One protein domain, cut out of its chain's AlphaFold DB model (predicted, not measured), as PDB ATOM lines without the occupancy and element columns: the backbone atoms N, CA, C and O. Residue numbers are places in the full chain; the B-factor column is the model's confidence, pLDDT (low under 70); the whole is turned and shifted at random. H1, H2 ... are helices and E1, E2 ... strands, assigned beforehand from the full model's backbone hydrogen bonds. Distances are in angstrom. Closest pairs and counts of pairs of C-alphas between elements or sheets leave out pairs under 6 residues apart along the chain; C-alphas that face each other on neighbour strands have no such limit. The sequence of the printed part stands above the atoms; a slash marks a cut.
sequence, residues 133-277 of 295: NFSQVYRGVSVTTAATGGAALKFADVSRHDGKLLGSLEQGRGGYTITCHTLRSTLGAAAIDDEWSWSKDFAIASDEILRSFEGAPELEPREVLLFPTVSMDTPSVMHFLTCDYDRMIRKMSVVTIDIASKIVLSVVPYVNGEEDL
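AT A GLANCE: This is residues 133 to 277 of the 295 residues of the protein "DUF1618 domain-containing protein" of Oryza nivara (UniProt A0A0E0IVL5). Two twisted four-stranded sheets sit partly face to face as a sandwich, E1 to E4 in one and E5 to E8 in the other, with their strands crossed at 52 degrees. The one short helix, H1, follows E4 on the way from the first sheet to the second and grazes both. The 145 printed residues hold eight named strands and one named helix, in the order E1 E2 E3 E4 H1 E5 E6 E7 E8. Each sheet runs in chain order, antiparallel throughout, and the class is mostly strand. The whole is compact, with a radius of gyration of the C-alphas of 16.7 A, yet elongated, spanning 54 by 31 by 30 A.

HOW THE PARTS SIT: E1, residues 139 to 145, and E2, residues 151 to 160, form a hairpin, with N 142 and O 154 at 2.9 A. E3, residues 176 to 185, forms a hairpin with E2, with N 159 and O 177 at 2.8 A. E4, residues 196 to 205, forms a hairpin with E3, with N 178 and O 204 at 2.8 A. These four strands are a meander, each the antiparallel neighbour of the one before, in a strongly twisted sheet. H1, residues 206 to 213, only grazes this sheet, with its residues 206 to 209; the C-alphas of Tyr 176 and Ser 206, the closest of E3 and H1, are 5.3 A apart. In H1, 2 of 4 O i to N i+4 pairs and 4 of 5 O i to N i+3 pairs are within hydrogen-bond range. E5, residues 226 to 230, comes closest to E1 at the C-alphas of Gly 140 and Pro 228, 5.3 A apart. E6, residues 237 to 243, pairs with E5 through N 229 and O 239, 2.9 A. E7, residues 252 to 258, pairs with E6 through N 240 and O 255, 2.9 A. E8, residues 263 to 271, pairs with E7 through N 254 and O 268, 2.8 A. E5 to E8 are a second meander, also strongly twisted, and H1 only grazes it, with residues 208 to 213. E4 and E8 are apart.

IN THESE COORDINATES: E1 begins at C-alpha 139 (180.562, 152.747, 195.923) and is 19.3 A long. E2 and E3 are each 29.4 A long, and E4 is 27.1 A. H1, 11.6 A, ends at C-alpha 213 (171.064, 164.482, 177.033). E5 is 12.4 A, E6 20.0 A and E7 19.8 A long. E8, 23.2 A, ends at C-alpha 271 (162.080, 147.730, 186.417).

THE WHOLE: The C-alphas of Leu 187 and Leu 277 are the two farthest apart, 57.4 A. The printed part has no cut. The links E2 to E3 and H1 to E5 are long. The mean pLDDT of the printed part is 82.7; residues under 70 are 133, 171 to 174, 186 to 194, 245 to 250 and 272 to 277.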
ATOM      1  N   ASN A 133     177.188 154.663 206.566       65.31
ATOM      2  CA  ASN A 133     176.468 155.393 205.538       65.31
ATOM      3  C   ASN A 133     175.882 154.361 204.572       65.31
ATOM      4  O   ASN A 133     176.290 153.202 204.561       65.31
ATOM      5  N   PHE A 134     174.931 154.760 203.731       76.94
ATOM      6  CA  PHE A 134     174.485 153.916 202.617       76.94
ATOM      7  C   PHE A 134     175.572 153.836 201.521       76.94
ATOM      8  O   PHE A 134     175.278 153.846 200.335       76.94
ATOM      9  N   SER A 135     176.852 153.793 201.898       86.31
ATOM     10  CA  SER A 135     178.001 153.844 200.999       86.31
ATOM     11  C   SER A 135     178.021 152.692 200.004       86.31
ATOM     12  O   SER A 135     178.458 152.892 198.879       86.31
ATOM     13  N   GLN A 136     177.453 151.537 200.355       88.06
ATOM     14  CA  GLN A 136     177.279 150.403 199.447       88.06
ATOM     15  C   GLN A 136     176.402 150.708 198.224       88.06
ATOM     16  O   GLN A 136     176.475 149.984 197.238       88.06
ATOM     17  N   VAL A 137     175.565 151.757 198.267       91.31
ATOM     18  CA  VAL A 137     174.774 152.171 197.095       91.31
ATOM     19  C   VAL A 137     175.495 153.196 196.230       91.31
ATOM     20  O   VAL A 137     175.042 153.458 195.126       91.31
ATOM     21  N   TYR A 138     176.596 153.780 196.696       92.88
ATOM     22  CA  TYR A 138     177.339 154.810 195.962       92.88
ATOM     23  C   TYR A 138     178.758 154.391 195.612       92.88
ATOM     24  O   TYR A 138     179.461 155.126 194.930       92.88
ATOM     25  N   ARG A 139     179.201 153.232 196.096       94.81
ATOM     26  CA  ARG A 139     180.562 152.747 195.923       94.81
ATOM     27  C   ARG A 139     180.550 151.336 195.385       94.81
ATOM     28  O   ARG A 139     179.658 150.549 195.689       94.81
ATOM     29  N   GLY A 140     181.570 151.034 194.597       96.12
ATOM     30  CA  GLY A 140     181.749 149.730 193.991       96.12
ATOM     31  C   GLY A 140     183.222 149.430 193.803       96.12
ATOM     32  O   GLY A 140     184.017 150.315 193.483       96.12
ATOM     33  N   VAL A 141     183.587 148.172 194.016       97.25
ATOM     34  CA  VAL A 141     184.890 147.646 193.617       97.25
ATOM     35  C   VAL A 141     184.653 146.616 192.523       97.25
ATOM     36  O   VAL A 141     183.774 145.764 192.635       97.25
ATOM     37  N   SER A 142     185.418 146.703 191.442       96.88
ATOM     38  CA  SER A 142     185.253 145.839 190.273       96.88
ATOM     39  C   SER A 142     186.607 145.388 189.746       96.88
ATOM     40  O   SER A 142     187.577 146.149 189.752       96.88
ATOM     41  N   VAL A 143     186.667 144.146 189.270       95.75
ATOM     42  CA  VAL A 143     187.819 143.625 188.529       95.75
ATOM     43  C   VAL A 143     187.567 143.837 187.045       95.75
ATOM     44  O   VAL A 143     186.497 143.501 186.544       95.75
ATOM     45  N   THR A 144     188.549 144.393 186.349       94.62
ATOM     46  CA  THR A 144     188.487 144.685 184.915       94.62
ATOM     47  C   THR A 144     189.795 144.300 184.230       94.62
ATOM     48  O   THR A 144     190.784 143.972 184.891       94.62
ATOM     49  N   THR A 145     189.829 144.327 182.905       91.06
ATOM     50  CA  THR A 145     191.064 144.134 182.144       91.06
ATOM     51  C   THR A 145     192.030 145.309 182.361       91.06
ATOM     52  O   THR A 145     191.654 146.478 182.403       91.06
ATOM     53  N   ALA A 146     193.320 145.031 182.540       83.50
ATOM     54  CA  ALA A 146     194.331 146.082 182.619       83.50
ATOM     55  C   ALA A 146     194.763 146.524 181.211       83.50
ATOM     56  O   ALA A 146     194.929 145.693 180.319       83.50
ATOM     57  N   ALA A 147     195.058 147.818 181.026       73.25
ATOM     58  CA  ALA A 147     195.553 148.352 179.748       73.25
ATOM     59  C   ALA A 147     196.860 147.683 179.267       73.25
ATOM     60  O   ALA A 147     197.126 147.612 178.071       73.25
ATOM     61  N   THR A 148     197.670 147.179 180.198       73.88
ATOM     62  CA  THR A 148     198.940 146.482 179.935       73.88
ATOM     63  C   THR A 148     198.792 144.959 179.845       73.88
ATOM     64  O   THR A 148     199.796 144.253 179.790       73.88
ATOM     65  N   GLY A 149     197.558 144.441 179.851       75.00
ATOM     66  CA  GLY A 149     197.260 143.017 179.995       75.00
ATOM     67  C   GLY A 149     197.186 142.571 181.461       75.00
ATOM     68  O   GLY A 149     197.833 143.143 182.337       75.00
ATOM     69  N   GLY A 150     196.371 141.545 181.725       84.12
ATOM     70  CA  GLY A 150     196.066 141.055 183.074       84.12
ATOM     71  C   GLY A 150     194.804 141.680 183.675       84.12
ATOM     72  O   GLY A 150     194.004 142.286 182.964       84.12
ATOM     73  N   ALA A 151     194.625 141.513 184.986       88.94
ATOM     74  CA  ALA A 151     193.501 142.067 185.736       88.94
ATOM     75  C   ALA A 151     193.909 143.347 186.482       88.94
ATOM     76  O   ALA A 151     194.991 143.409 187.071       88.94
ATOM     77  N   ALA A 152     193.020 144.336 186.501       92.31
ATOM     78  CA  ALA A 152     193.096 145.544 187.310       92.31
ATOM     79  C   ALA A 152     191.909 145.600 188.277       92.31
ATOM     80  O   ALA A 152     190.804 145.182 187.939       92.31
ATOM     81  N   LEU A 153     192.138 146.141 189.471       95.12
ATOM     82  CA  LEU A 153     191.082 146.411 190.437       95.12
ATOM     83  C   LEU A 153     190.745 147.899 190.398       95.12
ATOM     84  O   LEU A 153     191.639 148.739 190.529       95.12
ATOM     85  N   LYS A 154     189.464 148.222 190.232       95.81
ATOM     86  CA  LYS A 154     188.969 149.595 190.243       95.81
ATOM     87  C   LYS A 154     188.025 149.839 191.404       95.81
ATOM     88  O   LYS A 154     187.196 148.990 191.712       95.81
ATOM     89  N   PHE A 155     188.137 151.018 192.000       97.12
ATOM     90  CA  PHE A 155     187.206 151.556 192.983       97.12
ATOM     91  C   PHE A 155     186.456 152.730 192.360       97.12
ATOM     92  O   PHE A 155     187.085 153.663 191.861       97.12
ATOM     93  N   ALA A 156     185.130 152.680 192.382       96.38
ATOM     94  CA  ALA A 156     184.243 153.737 191.925       96.38
ATOM     95  C   ALA A 156     183.471 154.328 193.109       96.38
ATOM     96  O   ALA A 156     183.028 153.586 193.984       96.38
ATOM     97  N   ASP A 157     183.296 155.648 193.116       94.94
ATOM     98  CA  ASP A 157     182.562 156.388 194.147       94.94
ATOM     99  C   ASP A 157     181.686 157.464 193.499       94.94
ATOM    100  O   ASP A 157     182.145 158.206 192.628       94.94
ATOM    101  N   VAL A 158     180.425 157.531 193.925       93.19
ATOM    102  CA  VAL A 158     179.455 158.559 193.551       93.19
ATOM    103  C   VAL A 158     179.179 159.434 194.767       93.19
ATOM    104  O   VAL A 158     178.417 159.102 195.672       93.19
ATOM    105  N   SER A 159     179.808 160.591 194.775       89.75
ATOM    106  CA  SER A 159     179.767 161.543 195.869       89.75
ATOM    107  C   SER A 159     178.619 162.536 195.676       89.75
ATOM    108  O   SER A 159     178.597 163.278 194.696       89.75
ATOM    109  N   ARG A 160     177.651 162.567 196.599       87.50
ATOM    110  CA  ARG A 160     176.538 163.532 196.579       87.50
ATOM    111  C   ARG A 160     176.944 164.860 197.200       87.50
ATOM    112  O   ARG A 160     177.594 164.887 198.240       87.50
ATOM    113  N   HIS A 161     176.479 165.963 196.621       86.50
ATOM    114  CA  HIS A 161     176.788 167.311 197.113       86.50
ATOM    115  C   HIS A 161     175.668 167.929 197.971       86.50
ATOM    116  O   HIS A 161     175.842 169.019 198.510       86.50
ATOM    117  N   ASP A 162     174.521 167.256 198.113       83.12
ATOM    118  CA  ASP A 162     173.339 167.765 198.827       83.12
ATOM    119  C   ASP A 162     173.302 167.410 200.324       83.12
ATOM    120  O   ASP A 162     172.347 167.738 201.022       83.12
ATOM    121  N   GLY A 163     174.329 166.724 200.837       76.69
ATOM    122  CA  GLY A 163     174.419 166.329 202.246       76.69
ATOM    123  C   GLY A 163     173.406 165.263 202.681       76.69
ATOM    124  O   GLY A 163     173.362 164.913 203.864       76.69
ATOM    125  N   LYS A 164     172.602 164.720 201.756       80.12
ATOM    126  CA  LYS A 164     171.666 163.628 202.034       80.12
ATOM    127  C   LYS A 164     172.359 162.275 201.948       80.12
ATOM    128  O   LYS A 164     173.239 162.049 201.123       80.12
ATOM    129  N   LEU A 165     171.891 161.336 202.770       76.25
ATOM    130  CA  LEU A 165     172.363 159.949 202.738       76.25
ATOM    131  C   LEU A 165     171.722 159.133 201.604       76.25
ATOM    132  O   LEU A 165     172.376 158.280 201.016       76.25
ATOM    133  N   LEU A 166     170.440 159.353 201.306       79.81
ATOM    134  CA  LEU A 166     169.680 158.606 200.299       79.81
ATOM    135  C   LEU A 166     168.461 159.415 199.839       79.81
ATOM    136  O   LEU A 166     168.027 160.329 200.542       79.81
ATOM    137  N   GLY A 167     167.894 159.043 198.690       80.50
ATOM    138  CA  GLY A 167     166.674 159.629 198.132       80.50
ATOM    139  C   GLY A 167     166.949 160.698 197.079       80.50
ATOM    140  O   GLY A 167     168.073 160.812 196.574       80.50
ATOM    141  N   SER A 168     165.916 161.479 196.757       83.19
ATOM    142  CA  SER A 168     165.986 162.444 195.665       83.19
ATOM    143  C   SER A 168     167.016 163.544 195.876       83.19
ATOM    144  O   SER A 168     167.180 164.047 196.999       83.19
ATOM    145  N   LEU A 169     167.685 163.939 194.791       81.50
ATOM    146  CA  LEU A 169     168.532 165.137 194.778       81.50
ATOM    147  C   LEU A 169     167.729 166.381 195.159       81.50
ATOM    148  O   LEU A 169     166.580 166.560 194.757       81.50
ATOM    149  N   GLU A 170     168.339 167.266 195.945       78.38
ATOM    150  CA  GLU A 170     167.745 168.581 196.192       78.38
ATOM    151  C   GLU A 170     167.700 169.425 194.915       78.38
ATOM    152  O   GLU A 170     168.716 169.643 194.252       78.38
ATOM    153  N   GLN A 171     166.523 169.964 194.594       67.44
ATOM    154  CA  GLN A 171     166.349 170.832 193.433       67.44
ATOM    155  C   GLN A 171     167.216 172.099 193.554       67.44
ATOM    156  O   GLN A 171     167.232 172.769 194.586       67.44
ATOM    157  N   GLY A 172     167.955 172.434 192.492       60.00
ATOM    158  CA  GLY A 172     168.736 173.675 192.382       60.00
ATOM    159  C   GLY A 172     170.059 173.729 193.165       60.00
ATOM    160  O   GLY A 172     170.829 174.667 192.962       60.00
ATOM    161  N   ARG A 173     170.352 172.746 194.030       57.78
ATOM    162  CA  ARG A 173     171.646 172.594 194.739       57.78
ATOM    163  C   ARG A 173     172.255 171.191 194.653       57.78
ATOM    164  O   ARG A 173     173.427 171.029 194.980       57.78
ATOM    165  N   GLY A 174     171.484 170.191 194.239       66.19
ATOM    166  CA  GLY A 174     171.913 168.802 194.181       66.19
ATOM    167  C   GLY A 174     172.684 168.497 192.904       66.19
ATOM    168  O   GLY A 174     172.131 168.523 191.812       66.19
ATOM    169  N   GLY A 175     173.962 168.175 193.061       86.56
ATOM    170  CA  GLY A 175     174.761 167.492 192.053       86.56
ATOM    171  C   GLY A 175     175.499 166.327 192.696       86.56
ATOM    172  O   GLY A 175     175.437 166.124 193.913       86.56
ATOM    173  N   TYR A 176     176.211 165.570 191.878       90.00
ATOM    174  CA  TYR A 176     177.108 164.531 192.360       90.00
ATOM    175  C   TYR A 176     178.369 164.467 191.504       90.00
ATOM    176  O   TYR A 176     178.379 164.923 190.360       90.00
ATOM    177  N   THR A 177     179.432 163.899 192.062       92.75
ATOM    178  CA  THR A 177     180.681 163.624 191.349       92.75
ATOM    179  C   THR A 177     180.932 162.130 191.325       92.75
ATOM    180  O   THR A 177     180.970 161.485 192.367       92.75
ATOM    181  N   ILE A 178     181.153 161.585 190.134       94.25
ATOM    182  CA  ILE A 178     181.627 160.218 189.941       94.25
ATOM    183  C   ILE A 178     183.147 160.258 189.904       94.25
ATOM    184  O   ILE A 178     183.732 160.995 189.109       94.25
ATOM    185  N   THR A 179     183.801 159.449 190.725       94.69
ATOM    186  CA  THR A 179     185.247 159.238 190.667       94.69
ATOM    187  C   THR A 179     185.563 157.768 190.479       94.69
ATOM    188  O   THR A 179     184.797 156.890 190.876       94.69
ATOM    189  N   CYS A 180     186.712 157.491 189.873       95.19
ATOM    190  CA  CYS A 180     187.230 156.138 189.808       95.19
ATOM    191  C   CYS A 180     188.738 156.120 189.943       95.19
ATOM    192  O   CYS A 180     189.438 157.030 189.491       95.19
ATOM    193  N   HIS A 181     189.211 155.059 190.569       95.38
ATOM    194  CA  HIS A 181     190.597 154.865 190.919       95.38
ATOM    195  C   HIS A 181     191.005 153.446 190.546       95.38
ATOM    196  O   HIS A 181     190.279 152.498 190.839       95.38
ATOM    197  N   THR A 182     192.176 153.294 189.942       94.69
ATOM    198  CA  THR A 182     192.792 151.992 189.696       94.69
ATOM    199  C   THR A 182     193.816 151.700 190.785       94.69
ATOM    200  O   THR A 182     194.652 152.546 191.113       94.69
ATOM    201  N   LEU A 183     193.779 150.483 191.321       92.88
ATOM    202  CA  LEU A 183     194.783 149.991 192.251       92.88
ATOM    203  C   LEU A 183     196.109 149.731 191.518       92.88
ATOM    204  O   LEU A 183     196.143 149.013 190.514       92.88
ATOM    205  N   ARG A 184     197.206 150.302 192.014       87.56
ATOM    206  CA  ARG A 184     198.561 150.131 191.472       87.56
ATOM    207  C   ARG A 184     199.465 149.483 192.517       87.56
ATOM    208  O   ARG A 184     199.373 149.822 193.690       87.56
ATOM    209  N   SER A 185     200.345 148.587 192.073       77.12
ATOM    210  CA  SER A 185     201.487 148.095 192.855       77.12
ATOM    211  C   SER A 185     202.743 148.835 192.386       77.12
ATOM    212  O   SER A 185     202.940 149.010 191.178       77.12
ATOM    213  N   THR A 186     203.570 149.306 193.322       59.97
ATOM    214  CA  THR A 186     204.801 150.066 193.026       59.97
ATOM    215  C   THR A 186     205.996 149.187 192.632       59.97
ATOM    216  O   THR A 186     206.953 149.702 192.055       59.97
ATOM    217  N   LEU A 187     205.946 147.875 192.894       54.03
ATOM    218  CA  LEU A 187     207.062 146.928 192.706       54.03
ATOM    219  C   LEU A 187     206.762 145.773 191.728       54.03
ATOM    220  O   LEU A 187     207.685 145.072 191.312       54.03
ATOM    221  N   GLY A 188     205.513 145.650 191.268       51.25
ATOM    222  CA  GLY A 188     205.089 144.707 190.235       51.25
ATOM    223  C   GLY A 188     204.423 143.441 190.778       51.25
ATOM    224  O   GLY A 188     205.097 142.465 191.064       51.25
ATOM    225  N   ALA A 189     203.084 143.449 190.789       45.31
ATOM    226  CA  ALA A 189     202.089 142.359 190.735       45.31
ATOM    227  C   ALA A 189     202.276 141.022 191.504       45.31
ATOM    228  O   ALA A 189     201.391 140.177 191.390       45.31
ATOM    229  N   ALA A 190     203.350 140.772 192.257       44.38
ATOM    230  CA  ALA A 190     203.660 139.421 192.748       44.38
ATOM    231  C   ALA A 190     203.911 139.305 194.259       44.38
ATOM    232  O   ALA A 190     204.044 138.182 194.757       44.38
ATOM    233  N   ALA A 191     203.964 140.407 195.014       46.88
ATOM    234  CA  ALA A 191     204.215 140.338 196.451       46.88
ATOM    235  C   ALA A 191     203.215 141.160 197.271       46.88
ATOM    236  O   ALA A 191     202.886 142.293 196.957       46.88
ATOM    237  N   ILE A 192     202.794 140.596 198.403       50.81
ATOM    238  CA  ILE A 192     202.069 141.307 199.473       50.81
ATOM    239  C   ILE A 192     202.943 142.417 200.098       50.81
ATOM    240  O   ILE A 192     202.428 143.285 200.792       50.81
ATOM    241  N   ASP A 193     204.259 142.385 199.854       53.38
ATOM    242  CA  ASP A 193     205.205 143.446 200.219       53.38
ATOM    243  C   ASP A 193     205.247 144.596 199.198       53.38
ATOM    244  O   ASP A 193     205.969 145.568 199.411       53.38
ATOM    245  N   ASP A 194     204.487 144.500 198.103       62.19
ATOM    246  CA  ASP A 194     204.293 145.625 197.200       62.19
ATOM    247  C   ASP A 194     203.461 146.696 197.907       62.19
ATOM    248  O   ASP A 194     202.403 146.424 198.481       62.19
ATOM    249  N   GLU A 195     203.920 147.938 197.832       70.31
ATOM    250  CA  GLU A 195     203.142 149.078 198.289       70.31
ATOM    251  C   GLU A 195     201.994 149.290 197.292       70.31
ATOM    252  O   GLU A 195     202.186 149.667 196.128       70.31
ATOM    253  N   TRP A 196     200.786 148.959 197.736       82.56
ATOM    254  CA  TRP A 196     199.564 149.149 196.973       82.56
ATOM    255  C   TRP A 196     199.035 150.558 197.205       82.56
ATOM    256  O   TRP A 196     198.855 150.986 198.342       82.56
ATOM    257  N   SER A 197     198.749 151.278 196.128       88.19
ATOM    258  CA  SER A 197     198.189 152.624 196.213       88.19
ATOM    259  C   SER A 197     197.122 152.854 195.155       88.19
ATOM    260  O   SER A 197     197.149 152.296 194.054       88.19
ATOM    261  N   TRP A 198     196.145 153.684 195.501       92.69
ATOM    262  CA  TRP A 198     195.101 154.085 194.574       92.69
ATOM    263  C   TRP A 198     195.582 155.228 193.691       92.69
ATOM    264  O   TRP A 198     196.018 156.271 194.176       92.69
ATOM    265  N   SER A 199     195.439 155.053 192.382       92.69
ATOM    266  CA  SER A 199     195.669 156.101 191.394       92.69
ATOM    267  C   SER A 199     194.329 156.552 190.829       92.69
ATOM    268  O   SER A 199     193.550 155.723 190.367       92.69
ATOM    269  N   LYS A 200     194.033 157.852 190.896       93.38
ATOM    270  CA  LYS A 200     192.799 158.419 190.341       93.38
ATOM    271  C   LYS A 200     192.854 158.399 188.817       93.38
ATOM    272  O   LYS A 200     193.761 158.985 188.234       93.38
ATOM    273  N   ASP A 201     191.860 157.774 188.194       92.31
ATOM    274  CA  ASP A 201     191.741 157.707 186.738       92.31
ATOM    275  C   ASP A 201     190.983 158.929 186.200       92.31
ATOM    276  O   ASP A 201     191.440 159.598 185.276       92.31
ATOM    277  N   PHE A 202     189.813 159.230 186.779       89.12
ATOM    278  CA  PHE A 202     188.936 160.310 186.319       89.12
ATOM    279  C   PHE A 202     188.011 160.835 187.424       89.12
ATOM    280  O   PHE A 202     187.829 160.224 188.481       89.12
ATOM    281  N   ALA A 203     187.424 161.999 187.147       92.75
ATOM    282  CA  ALA A 203     186.292 162.566 187.864       92.75
ATOM    283  C   ALA A 203     185.317 163.193 186.860       92.75
ATOM    284  O   ALA A 203     185.753 163.848 185.908       92.75
ATOM    285  N   ILE A 204     184.022 162.980 187.074       92.25
ATOM    286  CA  ILE A 204     182.941 163.483 186.223       92.25
ATOM    287  C   ILE A 204     181.884 164.093 187.129       92.25
ATOM    288  O   ILE A 204     181.340 163.401 187.991       92.25
ATOM    289  N   ALA A 205     181.605 165.380 186.954       92.19
ATOM    290  CA  ALA A 205     180.497 166.026 187.645       92.19
ATOM    291  C   ALA A 205     179.171 165.747 186.920       92.19
ATOM    292  O   ALA A 205     179.142 165.526 185.707       92.19
ATOM    293  N   SER A 206     178.062 165.742 187.659       90.19
ATOM    294  CA  SER A 206     176.742 165.417 187.114       90.19
ATOM    295  C   SER A 206     176.347 166.318 185.939       90.19
ATOM    296  O   SER A 206     175.800 165.816 184.968       90.19
ATOM    297  N   ASP A 207     176.692 167.610 185.961       88.75
ATOM    298  CA  ASP A 207     176.427 168.545 184.856       88.75
ATOM    299  C   ASP A 207     177.151 168.164 183.556       88.75
ATOM    300  O   ASP A 207     176.642 168.422 182.469       88.75
ATOM    301  N   GLU A 208     178.318 167.521 183.646       90.19
ATOM    302  CA  GLU A 208     179.026 167.009 182.471       90.19
ATOM    303  C   GLU A 208     178.278 165.834 181.831       90.19
ATOM    304  O   GLU A 208     178.269 165.713 180.608       90.19
ATOM    305  N   ILE A 209     177.615 165.007 182.642       87.69
ATOM    306  CA  ILE A 209     176.783 163.889 182.176       87.69
ATOM    307  C   ILE A 209     175.520 164.425 181.501       87.69
ATOM    308  O   ILE A 209     175.151 163.941 180.430       87.69
ATOM    309  N   LEU A 210     174.896 165.463 182.076       84.06
ATOM    310  CA  LEU A 210     173.679 166.084 181.539       84.06
ATOM    311  C   LEU A 210     173.852 166.593 180.101       84.06
ATOM    312  O   LEU A 210     172.918 166.508 179.307       84.06
ATOM    313  N   ARG A 211     175.062 167.024 179.716       85.69
ATOM    314  CA  ARG A 211     175.364 167.443 178.331       85.69
ATOM    315  C   ARG A 211     175.125 166.338 177.300       85.69
ATOM    316  O   ARG A 211     174.831 166.634 176.147       85.69
ATOM    317  N   SER A 212     175.208 165.066 177.698       84.12
ATOM    318  CA  SER A 212     174.893 163.937 176.807       84.12
ATOM    319  C   SER A 212     173.400 163.840 176.458       84.12
ATOM    320  O   SER A 212     173.053 163.129 175.519       84.12
ATOM    321  N   PHE A 213     172.522 164.548 177.180       82.44
ATOM    322  CA  PHE A 213     171.064 164.482 177.033       82.44
ATOM    323  C   PHE A 213     170.432 165.741 176.428       82.44
ATOM    324  O   PHE A 213     169.211 165.797 176.313       82.44
ATOM    325  N   GLU A 214     171.215 166.730 175.975       80.06
ATOM    326  CA  GLU A 214     170.685 167.990 175.411       80.06
ATOM    327  C   GLU A 214     169.696 167.779 174.239       80.06
ATOM    328  O   GLU A 214     168.850 168.636 173.984       80.06
ATOM    329  N   GLY A 215     169.764 166.635 173.545       77.25
ATOM    330  CA  GLY A 215     168.833 166.245 172.477       77.25
ATOM    331  C   GLY A 215     167.743 165.228 172.857       77.25
ATOM    332  O   GLY A 215     166.946 164.886 171.988       77.25
ATOM    333  N   ALA A 216     167.722 164.727 174.097       78.50
ATOM    334  CA  ALA A 216     166.793 163.694 174.583       78.50
ATOM    335  C   ALA A 216     166.528 163.838 176.105       78.50
ATOM    336  O   ALA A 216     166.914 162.965 176.894       78.50
ATOM    337  N   PRO A 217     165.906 164.948 176.549       77.81
ATOM    338  CA  PRO A 217     165.709 165.257 177.971       77.81
ATOM    339  C   PRO A 217     164.806 164.252 178.707       77.81
ATOM    340  O   PRO A 217     164.829 164.166 179.933       77.81
ATOM    341  N   GLU A 218     163.998 163.475 177.987       76.00
ATOM    342  CA  GLU A 218     163.158 162.415 178.549       76.00
ATOM    343  C   GLU A 218     163.952 161.213 179.084       76.00
ATOM    344  O   GLU A 218     163.432 160.470 179.916       76.00
ATOM    345  N   LEU A 219     165.198 161.031 178.632       75.81
ATOM    346  CA  LEU A 219     166.102 159.964 179.080       75.81
ATOM    347  C   LEU A 219     167.061 160.419 180.190       75.81
ATOM    348  O   LEU A 219     167.838 159.609 180.697       75.81
ATOM    349  N   GLU A 220     167.027 161.701 180.557       79.31
ATOM    350  CA  GLU A 220     167.931 162.301 181.532       79.31
ATOM    351  C   GLU A 220     167.718 161.708 182.941       79.31
ATOM    352  O   GLU A 220     166.612 161.791 183.491       79.31
ATOM    353  N   PRO A 221     168.763 161.147 183.582       74.44
ATOM    354  CA  PRO A 221     168.689 160.718 184.970       74.44
ATOM    355  C   PRO A 221     168.537 161.939 185.881       74.44
ATOM    356  O   PRO A 221     169.492 162.669 186.137       74.44
ATOM    357  N   ARG A 222     167.329 162.138 186.416       75.81
ATOM    358  CA  ARG A 222     167.035 163.218 187.377       75.81
ATOM    359  C   ARG A 222     167.600 162.962 188.772       75.81
ATOM    360  O   ARG A 222     167.574 163.843 189.625       75.81
ATOM    361  N   GLU A 223     168.082 161.747 188.998       85.44
ATOM    362  CA  GLU A 223     168.452 161.233 190.306       85.44
ATOM    363  C   GLU A 223     169.897 160.743 190.330       85.44
ATOM    364  O   GLU A 223     170.505 160.471 189.290       85.44
ATOM    365  N   VAL A 224     170.460 160.624 191.536       88.75
ATOM    366  CA  VAL A 224     171.835 160.134 191.711       88.75
ATOM    367  C   VAL A 224     171.978 158.724 191.172       88.75
ATOM    368  O   VAL A 224     171.119 157.868 191.383       88.75
ATOM    369  N   LEU A 225     173.109 158.490 190.513       92.50
ATOM    370  CA  LEU A 225     173.504 157.178 190.039       92.50
ATOM    371  C   LEU A 225     173.992 156.304 191.200       92.50
ATOM    372  O   LEU A 225     174.845 156.700 191.992       92.50
ATOM    373  N   LEU A 226     173.432 155.106 191.289       93.44
ATOM    374  CA  LEU A 226     173.639 154.136 192.355       93.44
ATOM    375  C   LEU A 226     174.374 152.899 191.824       93.44
ATOM    376  O   LEU A 226     174.350 152.611 190.630       93.44
ATOM    377  N   PHE A 227     174.977 152.140 192.732       95.00
ATOM    378  CA  PHE A 227     175.653 150.862 192.493       95.00
ATOM    379  C   PHE A 227     176.666 150.919 191.336       95.00
ATOM    380  O   PHE A 227     176.562 150.135 190.385       95.00
ATOM    381  N   PRO A 228     177.642 151.849 191.384       96.69
ATOM    382  CA  PRO A 228     178.612 151.996 190.308       96.69
ATOM    383  C   PRO A 228     179.400 150.699 190.112       96.69
ATOM    384  O   PRO A 228     180.026 150.192 191.041       96.69
ATOM    385  N   THR A 229     179.391 150.174 188.892       97.19
ATOM    386  CA  THR A 229     180.083 148.929 188.538       97.19
ATOM    387  C   THR A 229     180.895 149.147 187.274       97.19
ATOM    388  O   THR A 229     180.344 149.504 186.234       97.19
ATOM    389  N   VAL A 230     182.210 148.941 187.336       97.00
ATOM    390  CA  VAL A 230     183.060 149.029 186.139       97.00
ATOM    391  C   VAL A 230     182.903 147.747 185.329       97.00
ATOM    392  O   VAL A 230     182.928 146.652 185.892       97.00
ATOM    393  N   SER A 231     182.768 147.877 184.009       96.31
ATOM    394  CA  SER A 231     182.734 146.734 183.100       96.31
ATOM    395  C   SER A 231     184.002 145.887 183.240       96.31
ATOM    396  O   SER A 231     185.124 146.401 183.275       96.31
ATOM    397  N   MET A 232     183.823 144.568 183.301       94.31
ATOM    398  CA  MET A 232     184.931 143.618 183.377       94.31
ATOM    399  C   MET A 232     185.798 143.657 182.113       94.31
ATOM    400  O   MET A 232     187.020 143.549 182.198       94.31
ATOM    401  N   ASP A 233     185.174 143.855 180.952       93.06
ATOM    402  CA  ASP A 233     185.840 143.774 179.653       93.06
ATOM    403  C   ASP A 233     186.381 145.127 179.190       93.06
ATOM    404  O   ASP A 233     187.453 145.183 178.582       93.06
ATOM    405  N   THR A 234     185.673 146.214 179.518       93.81
ATOM    406  CA  THR A 234     185.969 147.562 179.021       93.81
ATOM    407  C   THR A 234     186.220 148.535 180.183       93.81
ATOM    408  O   THR A 234     185.275 149.093 180.737       93.81
ATOM    409  N   PRO A 235     187.485 148.830 180.542       92.75
ATOM    410  CA  PRO A 235     187.827 149.597 181.752       92.75
ATOM    411  C   PRO A 235     187.373 151.065 181.762       92.75
ATOM    412  O   PRO A 235     187.478 151.731 182.799       92.75
ATOM    413  N   SER A 236     186.952 151.582 180.602       93.62
ATOM    414  CA  SER A 236     186.379 152.916 180.408       93.62
ATOM    415  C   SER A 236     184.852 152.925 180.422       93.62
ATOM    416  O   SER A 236     184.274 153.974 180.175       93.62
ATOM    417  N   VAL A 237     184.184 151.804 180.697       96.31
ATOM    418  CA  VAL A 237     182.721 151.738 180.774       96.31
ATOM    419  C   VAL A 237     182.301 151.456 182.210       96.31
ATOM    420  O   VAL A 237     182.797 150.519 182.841       96.31
ATOM    421  N   MET A 238     181.374 152.263 182.723       97.38
ATOM    422  CA  MET A 238     180.755 152.071 184.032       97.38
ATOM    423  C   MET A 238     179.234 151.997 183.896       97.38
ATOM    424  O   MET A 238     178.625 152.745 183.129       97.38
ATOM    425  N   HIS A 239     178.638 151.088 184.656       97.25
ATOM    426  CA  HIS A 239     177.202 150.883 184.759       97.25
ATOM    427  C   HIS A 239     176.703 151.372 186.113       97.25
ATOM    428  O   HIS A 239     177.389 151.231 187.127       97.25
ATOM    429  N   PHE A 240     175.492 151.912 186.119       96.25
ATOM    430  CA  PHE A 240     174.824 152.426 187.305       96.25
ATOM    431  C   PHE A 240     173.342 152.088 187.255       96.25
ATOM    432  O   PHE A 240     172.780 151.895 186.178       96.25
ATOM    433  N   LEU A 241     172.693 152.117 188.412       93.00
ATOM    434  CA  LEU A 241     171.243 152.176 188.521       93.00
ATOM    435  C   LEU A 241     170.800 153.607 188.820       93.00
ATOM    436  O   LEU A 241     171.403 154.297 189.633       93.00
ATOM    437  N   THR A 242     169.711 154.044 188.208       89.06
ATOM    438  CA  THR A 242     168.972 155.238 188.631       89.06
ATOM    439  C   THR A 242     167.561 154.827 189.028       89.06
ATOM    440  O   THR A 242     167.018 153.873 188.468       89.06
ATOM    441  N   CYS A 243     166.987 155.499 190.023       83.06
ATOM    442  CA  CYS A 243     165.660 155.205 190.558       83.06
ATOM    443  C   CYS A 243     164.851 156.496 190.616       83.06
ATOM    444  O   CYS A 243     165.263 157.424 191.305       83.06
ATOM    445  N   ASP A 244     163.699 156.524 189.948       77.06
ATOM    446  CA  ASP A 244     162.742 157.626 190.060       77.06
ATOM    447  C   ASP A 244     162.008 157.514 191.408       77.06
ATOM    448  O   ASP A 244     161.264 156.559 191.649       77.06
ATOM    449  N   TYR A 245     162.287 158.451 192.315       68.38
ATOM    450  CA  TYR A 245     161.692 158.502 193.653       68.38
ATOM    451  C   TYR A 245     160.365 159.277 193.692       68.38
ATOM    452  O   TYR A 245     159.685 159.230 194.716       68.38
ATOM    453  N   ASP A 246     159.991 159.967 192.609       61.94
ATOM    454  CA  ASP A 246     158.789 160.817 192.545       61.94
ATOM    455  C   ASP A 246     157.513 160.013 192.215       61.94
ATOM    456  O   ASP A 246     156.395 160.526 192.231       61.94
ATOM    457  N   ARG A 247     157.654 158.715 191.917       56.25
ATOM    458  CA  ARG A 247     156.540 157.828 191.552       56.25
ATOM    459  C   ARG A 247     156.248 156.810 192.649       56.25
ATOM    460  O   ARG A 247     157.166 156.265 193.258       56.25
ATOM    461  N   MET A 248     154.961 156.486 192.839       49.88
ATOM    462  CA  MET A 248     154.534 155.406 193.747       49.88
ATOM    463  C   MET A 248     155.172 154.056 193.387       49.88
ATOM    464  O   MET A 248     155.497 153.278 194.282       49.88
ATOM    465  N   ILE A 249     155.417 153.810 192.095       56.62
ATOM    466  CA  ILE A 249     156.145 152.638 191.605       56.62
ATOM    467  C   ILE A 249     157.551 153.070 191.182       56.62
ATOM    468  O   ILE A 249     157.716 153.857 190.245       56.62
ATOM    469  N   ARG A 250     158.567 152.544 191.874       65.56
ATOM    470  CA  ARG A 250     159.981 152.852 191.626       65.56
ATOM    471  C   ARG A 250     160.413 152.310 190.268       65.56
ATOM    472  O   ARG A 250     160.744 151.133 190.142       65.56
ATOM    473  N   LYS A 251     160.451 153.178 189.258       77.62
ATOM    474  CA  LYS A 251     161.069 152.849 187.971       77.62
ATOM    475  C   LYS A 251     162.580 152.892 188.128       77.62
ATOM    476  O   LYS A 251     163.132 153.911 188.549       77.62
ATOM    477  N   MET A 252     163.239 151.790 187.792       85.75
ATOM    478  CA  MET A 252     164.696 151.696 187.805       85.75
ATOM    479  C   MET A 252     165.214 151.542 186.388       85.75
ATOM    480  O   MET A 252     164.641 150.787 185.608       85.75
ATOM    481  N   SER A 253     166.302 152.229 186.061       89.81
ATOM    482  CA  SER A 253     166.989 152.089 184.773       89.81
ATOM    483  C   SER A 253     168.478 151.860 184.980       89.81
ATOM    484  O   SER A 253     169.073 152.415 185.905       89.81
ATOM    485  N   VAL A 254     169.081 151.066 184.101       93.75
ATOM    486  CA  VAL A 254     170.532 150.935 183.989       93.75
ATOM    487  C   VAL A 254     171.052 152.060 183.105       93.75
ATOM    488  O   VAL A 254     170.667 152.175 181.940       93.75
ATOM    489  N   VAL A 255     171.950 152.873 183.647       94.56
ATOM    490  CA  VAL A 255     172.671 153.914 182.913       94.56
ATOM    491  C   VAL A 255     174.082 153.407 182.649       94.56
ATOM    492  O   VAL A 255     174.778 152.997 183.576       94.56
ATOM    493  N   THR A 256     174.510 153.428 181.391       96.31
ATOM    494  CA  THR A 256     175.868 153.041 180.990       96.31
ATOM    495  C   THR A 256     176.602 154.255 180.453       96.31
ATOM    496  O   THR A 256     176.097 154.941 179.567       96.31
ATOM    497  N   ILE A 257     177.797 154.513 180.979       95.50
ATOM    498  CA  ILE A 257     178.591 155.704 180.672       95.50
ATOM    499  C   ILE A 257     179.994 155.273 180.256       95.50
ATOM    500  O   ILE A 257     180.637 154.496 180.969       95.50
ATOM    501  N   ASP A 258     180.488 155.806 179.135       94.62
ATOM    502  CA  ASP A 258     181.925 155.846 178.889       94.62
ATOM    503  C   ASP A 258     182.513 156.991 179.712       94.62
ATOM    504  O   ASP A 258     182.305 158.177 179.452       94.62
ATOM    505  N   ILE A 259     183.216 156.607 180.762       91.44
ATOM    506  CA  ILE A 259     183.787 157.480 181.787       91.44
ATOM    507  C   ILE A 259     185.057 158.196 181.305       91.44
ATOM    508  O   ILE A 259     185.423 159.228 181.867       91.44
ATOM    509  N   ALA A 260     185.720 157.693 180.261       89.81
ATOM    510  CA  ALA A 260     186.885 158.352 179.676       89.81
ATOM    511  C   ALA A 260     186.462 159.487 178.737       89.81
ATOM    512  O   ALA A 260     187.037 160.576 178.790       89.81
ATOM    513  N   SER A 261     185.437 159.257 177.910       90.75
ATOM    514  CA  SER A 261     184.874 160.289 177.032       90.75
ATOM    515  C   SER A 261     183.788 161.136 177.697       90.75
ATOM    516  O   SER A 261     183.398 162.153 177.130       90.75
ATOM    517  N   LYS A 262     183.308 160.736 178.882       90.88
ATOM    518  CA  LYS A 262     182.202 161.362 179.630       90.88
ATOM    519  C   LYS A 262     180.867 161.353 178.868       90.88
ATOM    520  O   LYS A 262     180.086 162.294 178.976       90.88
ATOM    521  N   ILE A 263     180.618 160.302 178.087       90.75
ATOM    522  CA  ILE A 263     179.425 160.179 177.234       90.75
ATOM    523  C   ILE A 263     178.517 159.081 177.776       90.75
ATOM    524  O   ILE A 263     178.980 157.980 178.080       90.75
ATOM    525  N   VAL A 264     177.214 159.351 177.852       93.50
ATOM    526  CA  VAL A 264     176.223 158.305 178.132       93.50
ATOM    527  C   VAL A 264     176.016 157.442 176.892       93.50
ATOM    528  O   VAL A 264     175.637 157.933 175.834       93.50
ATOM    529  N   LEU A 265     176.264 156.141 177.033       93.75
ATOM    530  CA  LEU A 265     176.135 155.161 175.956       93.75
ATOM    531  C   LEU A 265     174.709 154.616 175.841       93.75
ATOM    532  O   LEU A 265     174.234 154.368 174.736       93.75
ATOM    533  N   SER A 266     174.027 154.403 176.970       92.88
ATOM    534  CA  SER A 266     172.653 153.890 176.981       92.88
ATOM    535  C   SER A 266     171.939 154.152 178.304       92.88
ATOM    536  O   SER A 266     172.562 154.103 179.368       92.88
ATOM    537  N   VAL A 267     170.615 154.290 178.240       91.31
ATOM    538  CA  VAL A 267     169.706 154.230 179.390       91.31
ATOM    539  C   VAL A 267     168.652 153.173 179.085       91.31
ATOM    540  O   VAL A 267     167.908 153.310 178.117       91.31
ATOM    541  N   VAL A 268     168.629 152.092 179.862       90.00
ATOM    542  CA  VAL A 268     167.748 150.941 179.621       90.00
ATOM    543  C   VAL A 268     166.878 150.703 180.853       90.00
ATOM    544  O   VAL A 268     167.432 150.549 181.942       90.00
ATOM    545  N   PRO A 269     165.542 150.644 180.724       87.31
ATOM    546  CA  PRO A 269     164.673 150.296 181.842       87.31
ATOM    547  C   PRO A 269     165.006 148.908 182.403       87.31
ATOM    548  O   PRO A 269     165.135 147.945 181.654       87.31
ATOM    549  N   TYR A 270     165.149 148.823 183.724       79.81
ATOM    550  CA  TYR A 270     165.395 147.587 184.471       79.81
ATOM    551  C   TYR A 270     164.121 147.088 185.154       79.81
ATOM    552  O   TYR A 270     163.767 145.925 185.027       79.81
ATOM    553  N   VAL A 271     163.406 147.988 185.838       77.62
ATOM    554  CA  VAL A 271     162.080 147.730 186.417       77.62
ATOM    555  C   VAL A 271     161.144 148.789 185.870       77.62
ATOM    556  O   VAL A 271     161.298 149.976 186.174       77.62
ATOM    557  N   ASN A 272     160.191 148.367 185.038       64.25
ATOM    558  CA  ASN A 272     159.286 149.288 184.348       64.25
ATOM    559  C   ASN A 272     158.009 149.614 185.132       64.25
ATOM    560  O   ASN A 272     157.259 150.505 184.730       64.25
ATOM    561  N   GLY A 273     157.787 148.943 186.265       57.66
ATOM    562  CA  GLY A 273     156.646 149.178 187.147       57.66
ATOM    563  C   GLY A 273     155.289 148.727 186.600       57.66
ATOM    564  O   GLY A 273     154.291 148.918 187.277       57.66
ATOM    565  N   GLU A 274     155.237 148.145 185.398       55.03
ATOM    566  CA  GLU A 274     154.009 147.575 184.820       55.03
ATOM    567  C   GLU A 274     153.880 146.063 185.065       55.03
ATOM    568  O   GLU A 274     152.787 145.520 184.945       55.03
ATOM    569  N   GLU A 275     154.962 145.378 185.455       53.72
ATOM    570  CA  GLU A 275     154.950 143.921 185.662       53.72
ATOM    571  C   GLU A 275     154.199 143.492 186.939       53.72
ATOM    572  O   GLU A 275     153.687 142.379 186.982       53.72
ATOM    573  N   ASP A 276     154.015 144.389 187.915       45.94
ATOM    574  CA  ASP A 276     153.267 144.115 189.159       45.94
ATOM    575  C   ASP A 276     151.770 144.480 189.082       45.94
ATOM    576  O   ASP A 276     151.037 144.277 190.044       45.94
ATOM    577  N   LEU A 277     151.281 144.997 187.949       47.28
ATOM    578  CA  LEU A 277     149.866 145.371 187.782       47.28
ATOM    579  C   LEU A 277     149.014 144.273 187.121       47.28
ATOM    580  O   LEU A 277     147.850 144.510 186.813       47.28
TER     581      LEU A 277